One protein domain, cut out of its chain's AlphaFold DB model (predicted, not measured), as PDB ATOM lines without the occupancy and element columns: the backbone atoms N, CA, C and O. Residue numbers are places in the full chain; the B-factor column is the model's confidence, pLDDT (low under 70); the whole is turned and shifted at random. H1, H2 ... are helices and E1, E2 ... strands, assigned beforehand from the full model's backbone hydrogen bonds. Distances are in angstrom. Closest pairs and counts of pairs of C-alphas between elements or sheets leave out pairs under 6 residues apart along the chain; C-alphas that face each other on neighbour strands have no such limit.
ATOM      1  N   PHE A   6      20.883  33.006   3.096       88.88
ATOM      2  CA  PHE A   6      20.744  33.124   4.538       88.88
ATOM      3  C   PHE A   6      19.580  34.038   4.918       88.88
ATOM      4  O   PHE A   6      19.293  35.011   4.223       88.88
ATOM      5  N   TRP A   7      18.940  33.715   6.037       93.12
ATOM      6  CA  TRP A   7      17.886  34.504   6.665       93.12
ATOM      7  C   TRP A   7      18.235  34.693   8.129       93.12
ATOM      8  O   TRP A   7      18.646  33.745   8.793       93.12
ATOM      9  N   THR A   8      18.059  35.903   8.636       93.81
ATOM     10  CA  THR A   8      18.293  36.234  10.042       93.81
ATOM     11  C   THR A   8      16.960  36.243  10.780       93.81
ATOM     12  O   THR A   8      15.946  36.642  10.206       93.81
ATOM     13  N   SER A   9      16.949  35.787  12.031       94.69
ATOM     14  CA  SER A   9      15.764  35.871  12.882       94.69
ATOM     15  C   SER A   9      15.388  37.330  13.167       94.69
ATOM     16  O   SER A   9      16.235  38.225  13.127       94.69
ATOM     17  N   GLN A  10      14.123  37.594  13.496       93.62
ATOM     18  CA  GLN A  10      13.653  38.950  13.817       93.62
ATOM     19  C   GLN A  10      14.382  39.595  15.006       93.62
ATOM     20  O   GLN A  10      14.546  40.814  15.049       93.62
ATOM     21  N   ASP A  11      14.815  38.786  15.972       93.12
ATOM     22  CA  ASP A  11      15.572  39.212  17.153       93.12
ATOM     23  C   ASP A  11      17.095  39.278  16.915       93.12
ATOM     24  O   ASP A  11      17.865  39.582  17.834       93.12
ATOM     25  N   ASP A  12      17.529  39.003  15.681       91.75
ATOM     26  CA  ASP A  12      18.920  38.925  15.243       91.75
ATOM     27  C   ASP A  12      19.744  37.831  15.958       91.75
ATOM     28  O   ASP A  12      20.954  37.763  15.768       91.75
ATOM     29  N   LEU A  13      19.136  36.958  16.777       94.19
ATOM     30  CA  LEU A  13      19.821  35.930  17.578       94.19
ATOM     31  C   LEU A  13      20.278  34.695  16.796       94.19
ATOM     32  O   LEU A  13      21.199  33.993  17.233       94.19
ATOM     33  N   GLU A  14      19.663  34.421  15.656       96.31
ATOM     34  CA  GLU A  14      19.894  33.204  14.897       96.31
ATOM     35  C   GLU A  14      19.833  33.452  13.389       96.31
ATOM     36  O   GLU A  14      19.337  34.467  12.899       96.31
ATOM     37  N   GLN A  15      20.383  32.509  12.633       95.50
ATOM     38  CA  GLN A  15      20.450  32.557  11.183       95.50
ATOM     39  C   GLN A  15      20.137  31.186  10.601       95.50
ATOM     40  O   GLN A  15      20.701  30.180  11.026       95.50
ATOM     41  N   VAL A  16      19.277  31.144   9.592       94.69
ATOM     42  CA  VAL A  16      19.115  29.977   8.731       94.69
ATOM     43  C   VAL A  16      20.055  30.135   7.549       94.69
ATOM     44  O   VAL A  16      20.006  31.154   6.869       94.69
ATOM     45  N   VAL A  17      20.890  29.134   7.286       93.69
ATOM     46  CA  VAL A  17      21.850  29.120   6.175       93.69
ATOM     47  C   VAL A  17      21.630  27.877   5.325       93.69
ATOM     48  O   VAL A  17      21.551  26.768   5.853       93.69
ATOM     49  N   ILE A  18      21.569  28.053   4.006       91.94
ATOM     50  CA  ILE A  18      21.536  26.959   3.030       91.94
ATOM     51  C   ILE A  18      22.896  26.880   2.337       91.94
ATOM     52  O   ILE A  18      23.332  27.842   1.702       91.94
ATOM     53  N   GLY A  19      23.557  25.728   2.428       87.31
ATOM     54  CA  GLY A  19      24.859  25.496   1.802       87.31
ATOM     55  C   GLY A  19      25.236  24.019   1.777       87.31
ATOM     56  O   GLY A  19      24.810  23.255   2.635       87.31
ATOM     57  N   ASN A  20      26.026  23.602   0.781       85.88
ATOM     58  CA  ASN A  20      26.512  22.221   0.624       85.88
ATOM     59  C   ASN A  20      25.408  21.139   0.670       85.88
ATOM     60  O   ASN A  20      25.650  20.015   1.104       85.88
ATOM     61  N   GLY A  21      24.187  21.472   0.229       88.06
ATOM     62  CA  GLY A  21      23.033  20.565   0.269       88.06
ATOM     63  C   GLY A  21      22.367  20.423   1.642       88.06
ATOM     64  O   GLY A  21      21.476  19.592   1.791       88.06
ATOM     65  N   GLU A  22      22.763  21.222   2.631       93.62
ATOM     66  CA  GLU A  22      22.195  21.232   3.977       93.62
ATOM     67  C   GLU A  22      21.569  22.588   4.311       93.62
ATOM     68  O   GLU A  22      21.931  23.628   3.756       93.62
ATOM     69  N   ILE A  23      20.616  22.559   5.242       95.00
ATOM     70  CA  ILE A  23      20.014  23.744   5.845       95.00
ATOM     71  C   ILE A  23      20.327  23.722   7.336       95.00
ATOM     72  O   ILE A  23      19.986  22.769   8.046       95.00
ATOM     73  N   LEU A  24      20.995  24.771   7.799       96.06
ATOM     74  CA  LEU A  24      21.518  24.904   9.151       96.06
ATOM     75  C   LEU A  24      20.843  26.077   9.861       96.06
ATOM     76  O   LEU A  24      20.651  27.127   9.258       96.06
ATOM     77  N   LEU A  25      20.536  25.905  11.143       96.25
ATOM     78  CA  LEU A  25      20.239  26.981  12.083       96.25
ATOM     79  C   LEU A  25      21.514  27.282  12.872       96.25
ATOM     80  O   LEU A  25      22.073  26.377  13.490       96.25
ATOM     81  N   ILE A  26      21.982  28.522  12.835       95.62
ATOM     82  CA  ILE A  26      23.208  28.978  13.489       95.62
ATOM     83  C   ILE A  26      22.839  30.058  14.499       95.62
ATOM     84  O   ILE A  26      22.187  31.031  14.136       95.62
ATOM     85  N   ASN A  27      23.251  29.916  15.754       94.50
ATOM     86  CA  ASN A  27      22.999  30.927  16.789       94.50
ATOM     87  C   ASN A  27      24.145  31.959  16.901       94.50
ATOM     88  O   ASN A  27      25.213  31.792  16.307       94.50
ATOM     89  N   LYS A  28      23.973  33.010  17.723       90.38
ATOM     90  CA  LYS A  28      25.027  34.025  17.976       90.38
ATOM     91  C   LYS A  28      26.347  33.470  18.515       90.38
ATOM     92  O   LYS A  28      27.363  34.156  18.411       90.38
ATOM     93  N   THR A  29      26.362  32.279  19.115       92.31
ATOM     94  CA  THR A  29      27.606  31.664  19.606       92.31
ATOM     95  C   THR A  29      28.351  30.898  18.511       92.31
ATOM     96  O   THR A  29      29.477  30.460  18.744       92.31
ATOM     97  N   GLY A  30      27.767  30.780  17.313       90.19
ATOM     98  CA  GLY A  30      28.317  30.037  16.182       90.19
ATOM     99  C   GLY A  30      28.005  28.542  16.222       90.19
ATOM    100  O   GLY A  30      28.559  27.786  15.425       90.19
ATOM    101  N   GLU A  31      27.141  28.093  17.135       94.88
ATOM    102  CA  GLU A  31      26.679  26.709  17.162       94.88
ATOM    103  C   GLU A  31      25.690  26.478  16.019       94.88
ATOM    104  O   GLU A  31      24.708  27.209  15.879       94.88
ATOM    105  N   SER A  32      25.958  25.457  15.203       93.69
ATOM    106  CA  SER A  32      25.127  25.083  14.061       93.69
ATOM    107  C   SER A  32      24.351  23.800  14.338       93.69
ATOM    108  O   SER A  32      24.945  22.764  14.643       93.69
ATOM    109  N   THR A  33      23.043  23.838  14.123       95.25
ATOM    110  CA  THR A  33      22.163  22.670  14.146       95.25
ATOM    111  C   THR A  33      21.607  22.437  12.752       95.25
ATOM    112  O   THR A  33      21.028  23.335  12.146       95.25
ATOM    113  N   ARG A  34      21.740  21.217  12.227       95.88
ATOM    114  CA  ARG A  34      21.094  20.855  10.963       95.88
ATOM    115  C   ARG A  34      19.585  20.771  11.161       95.88
ATOM    116  O   ARG A  34      19.111  19.964  11.960       95.88
ATOM    117  N   ILE A  35      18.848  21.567  10.393       96.25
ATOM    118  CA  ILE A  35      17.382  21.615  10.433       96.25
ATOM    119  C   ILE A  35      16.726  20.968   9.212       96.25
ATOM    120  O   ILE A  35      15.526  20.727   9.227       96.25
ATOM    121  N   GLY A  36      17.495  20.620   8.178       95.00
ATOM    122  CA  GLY A  36      16.982  19.857   7.044       95.00
ATOM    123  C   GLY A  36      17.964  19.758   5.884       95.00
ATOM    124  O   GLY A  36      19.094  20.238   5.954       95.00
ATOM    125  N   THR A  37      17.514  19.112   4.814       93.75
ATOM    126  CA  THR A  37      18.144  19.111   3.478       93.75
ATOM    127  C   THR A  37      17.238  19.713   2.408       93.75
ATOM    128  O   THR A  37      17.688  20.024   1.309       93.75
ATOM    129  N   THR A  38      15.961  19.920   2.730       92.00
ATOM    130  CA  THR A  38      14.980  20.612   1.887       92.00
ATOM    131  C   THR A  38      14.309  21.743   2.666       92.00
ATOM    132  O   THR A  38      14.233  21.692   3.895       92.00
ATOM    133  N   LEU A  39      13.769  22.755   1.969       90.69
ATOM    134  CA  LEU A  39      13.028  23.845   2.628       90.69
ATOM    135  C   LEU A  39      11.838  23.326   3.439       90.69
ATOM    136  O   LEU A  39      11.562  23.848   4.512       90.69
ATOM    137  N   ALA A  40      11.142  22.296   2.950       92.94
ATOM    138  CA  ALA A  40       9.997  21.719   3.649       92.94
ATOM    139  C   ALA A  40      10.404  21.116   5.001       92.94
ATOM    140  O   ALA A  40       9.774  21.414   6.015       92.94
ATOM    141  N   GLU A  41      11.492  20.339   5.025       94.88
ATOM    142  CA  GLU A  41      12.050  19.779   6.262       94.88
ATOM    143  C   GLU A  41      12.477  20.883   7.232       94.88
ATOM    144  O   GLU A  41      12.105  20.849   8.401       94.88
ATOM    145  N   ALA A  42      13.202  21.890   6.741       95.06
ATOM    146  CA  ALA A  42      13.680  22.992   7.571       95.06
ATOM    147  C   ALA A  42      12.535  23.823   8.162       95.06
ATOM    148  O   ALA A  42      12.555  24.135   9.350       95.06
ATOM    149  N   ARG A  43      11.501  24.137   7.371       95.06
ATOM    150  CA  ARG A  43      10.303  24.849   7.847       95.06
ATOM    151  C   ARG A  43       9.562  24.047   8.906       95.06
ATOM    152  O   ARG A  43       9.222  24.595   9.948       95.06
ATOM    153  N   GLN A  44       9.353  22.752   8.666       96.19
ATOM    154  CA  GLN A  44       8.752  21.872   9.663       96.19
ATOM    155  C   GLN A  44       9.592  21.852  10.944       96.19
ATOM    156  O   GLN A  44       9.044  21.951  12.039       96.19
ATOM    157  N   LYS A  45      10.923  21.793  10.820       96.81
ATOM    158  CA  LYS A  45      11.805  21.769  11.982       96.81
ATOM    159  C   LYS A  45      11.763  23.066  12.784       96.81
ATOM    160  O   LYS A  45      11.754  23.007  14.007       96.81
ATOM    161  N   LEU A  46      11.683  24.221  12.126       95.88
ATOM    162  CA  LEU A  46      11.502  25.504  12.809       95.88
ATOM    163  C   LEU A  46      10.149  25.587  13.525       95.88
ATOM    164  O   LEU A  46      10.099  26.113  14.630       95.88
ATOM    165  N   MET A  47       9.076  25.019  12.962       95.75
ATOM    166  CA  MET A  47       7.791  24.907  13.669       95.75
ATOM    167  C   MET A  47       7.902  24.016  14.916       95.75
ATOM    168  O   MET A  47       7.396  24.380  15.969       95.75
ATOM    169  N   GLU A  48       8.585  22.868  14.825       96.44
ATOM    170  CA  GLU A  48       8.819  21.973  15.975       96.44
ATOM    171  C   GLU A  48       9.640  22.634  17.092       96.44
ATOM    172  O   GLU A  48       9.503  22.265  18.257       96.44
ATOM    173  N   LEU A  49      10.504  23.586  16.733       94.25
ATOM    174  CA  LEU A  49      11.336  24.351  17.660       94.25
ATOM    175  C   LEU A  49      10.644  25.612  18.202       94.25
ATOM    176  O   LEU A  49      11.272  26.328  18.976       94.25
ATOM    177  N   ASP A  50       9.395  25.881  17.806       95.00
ATOM    178  CA  ASP A  50       8.660  27.117  18.120       95.00
ATOM    179  C   ASP A  50       9.371  28.391  17.614       95.00
ATOM    180  O   ASP A  50       9.308  29.455  18.215       95.00
ATOM    181  N   LYS A  51      10.080  28.264  16.483       94.38
ATOM    182  CA  LYS A  51      10.889  29.317  15.836       94.38
ATOM    183  C   LYS A  51      10.303  29.812  14.517       94.38
ATOM    184  O   LYS A  51      10.939  30.559  13.783       94.38
ATOM    185  N   ALA A  52       9.102  29.369  14.152       92.75
ATOM    186  CA  ALA A  52       8.489  29.749  12.881       92.75
ATOM    187  C   ALA A  52       8.232  31.266  12.781       92.75
ATOM    188  O   ALA A  52       8.409  31.845  11.710       92.75
ATOM    189  N   GLU A  53       7.844  31.900  13.891       94.12
ATOM    190  CA  GLU A  53       7.599  33.348  13.955       94.12
ATOM    191  C   GLU A  53       8.894  34.169  13.897       94.12
ATOM    192  O   GLU A  53       8.876  35.290  13.392       94.12
ATOM    193  N   ASP A  54      10.022  33.588  14.319       94.88
ATOM    194  CA  ASP A  54      11.335  34.239  14.283       94.88
ATOM    195  C   ASP A  54      11.854  34.404  12.848       94.88
ATOM    196  O   ASP A  54      12.617  35.328  12.571       94.88
ATOM    197  N   PHE A  55      11.430  33.539  11.920       94.25
ATOM    198  CA  PHE A  55      11.918  33.497  10.538       94.25
ATOM    199  C   PHE A  55      10.798  33.680   9.497       94.25
ATOM    200  O   PHE A  55      10.656  32.852   8.590       94.25
ATOM    201  N   PRO A  56      10.000  34.763   9.548       92.12
ATOM    202  CA  PRO A  56       8.835  34.918   8.677       92.12
ATOM    203  C   PRO A  56       9.217  34.963   7.196       92.12
ATOM    204  O   PRO A  56       8.485  34.422   6.369       92.12
ATOM    205  N   ASP A  57      10.367  35.550   6.860       89.81
ATOM    206  CA  ASP A  57      10.852  35.625   5.484       89.81
ATOM    207  C   ASP A  57      11.171  34.225   4.956       89.81
ATOM    208  O   ASP A  57      10.683  33.850   3.900       89.81
ATOM    209  N   PHE A  58      11.881  33.394   5.724       91.44
ATOM    210  CA  PHE A  58      12.190  32.013   5.334       91.44
ATOM    211  C   PHE A  58      10.934  31.132   5.208       91.44
ATOM    212  O   PHE A  58      10.840  30.266   4.326       91.44
ATOM    213  N   MET A  59       9.949  31.352   6.085       90.88
ATOM    214  CA  MET A  59       8.680  30.619   6.075       90.88
ATOM    215  C   MET A  59       7.800  31.001   4.879       90.88
ATOM    216  O   MET A  59       7.120  30.132   4.330       90.88
ATOM    217  N   ASN A  60       7.845  32.267   4.455       85.75
ATOM    218  CA  ASN A  60       7.020  32.809   3.375       85.75
ATOM    219  C   ASN A  60       7.757  32.979   2.045       85.75
ATOM    220  O   ASN A  60       7.128  33.398   1.075       85.75
TER     221      ASN A  60
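This is residues 6 to 60 of the 64 residues of an uncharacterized protein of Sporomusa sphaeroides DSM 2875 (UniProt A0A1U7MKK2). A twisted wall of four antiparallel strands, E1 to E4, has the helix H1 laid slantwise over one face at the E4 side, while the short helix H2 grazes the sheet and comes near E1, at the other edge. The other face of the sheet is bare of named helices, and H1 with the sheet makes two layers, a helix on one face of a sheet. The printed part has 55 residues, with four named strands and then two named helices in the order E1 E2 E3 E4 H1 H2; the sheet runs E1, E2, E3, E4, antiparallel throughout, and the class is mixed, helices and strands. The whole is compact and rounded, with a radius of gyration of the C-alphas of 9.9 A and spans of 25 by 23 by 17 A.

In the sheet, E2 is residues 14 to 19, 16.0 A from first to last C-alpha, and E3 is residues 22 to 27, 16.1 A. E1 is residues 6 to 8, 6.8 A, beginning at C-alpha 6 (20.744, 33.124, 4.538). E4 is residues 32 to 36, 12.0 A. H1 is residues 39 to 48, 14.1 A, with C-alpha 39 at (13.028, 23.845, 2.628). H2 is residues 56 to 60, 6.0 A, ending at C-alpha 60 (7.020, 32.809, 3.375).

The sheet is a meander, each strand the antiparallel neighbour of the one before, and it is only just strongly twisted, its C-alphas lying up to 4.4 A off the best plane. E1 and E4 are its edge strands and are apart. The hairpin E2 and E3 stands at 157 degrees between directions, with N 17 and O 24 at 2.8 A, within hydrogen-bond range. The hairpin E1 and E2 stands at 174 degrees, with N 7 and O 16 at 2.9 A. The hairpin E3 and E4 stands at 142 degrees, with N 25 and O 33 at 2.8 A. H1 is on the sheet at a height over the sheet of 8.3 A. It lies over E4 and runs slantwise to the strands, at 47 degrees to E4 on the local plane. The closest C-alphas of H1 and E4 are those of Ala 42 and Gly 36, 4.6 A apart. H2 is on the sheet but only grazes it, with its residues 56 to 58; its closest C-alphas to E1 are those of Phe 58 and Trp 7, 6.4 A apart. H1 and H2 are close but not clearly touching, the C-alphas of Arg 43 and Met 59 being 6.3 A apart. In H1 and H2 every O i to N i+4 pair is within hydrogen-bond range.

The two C-alphas farthest apart, those of Thr 29 and Asn 60, are 26.2 A apart. The printed part has no cut. The links from E1 through to H1 are tight, that from H1 to H2 is short, and no link is long. The mean pLDDT of the printed part is 93.4, and no printed residue is under 70.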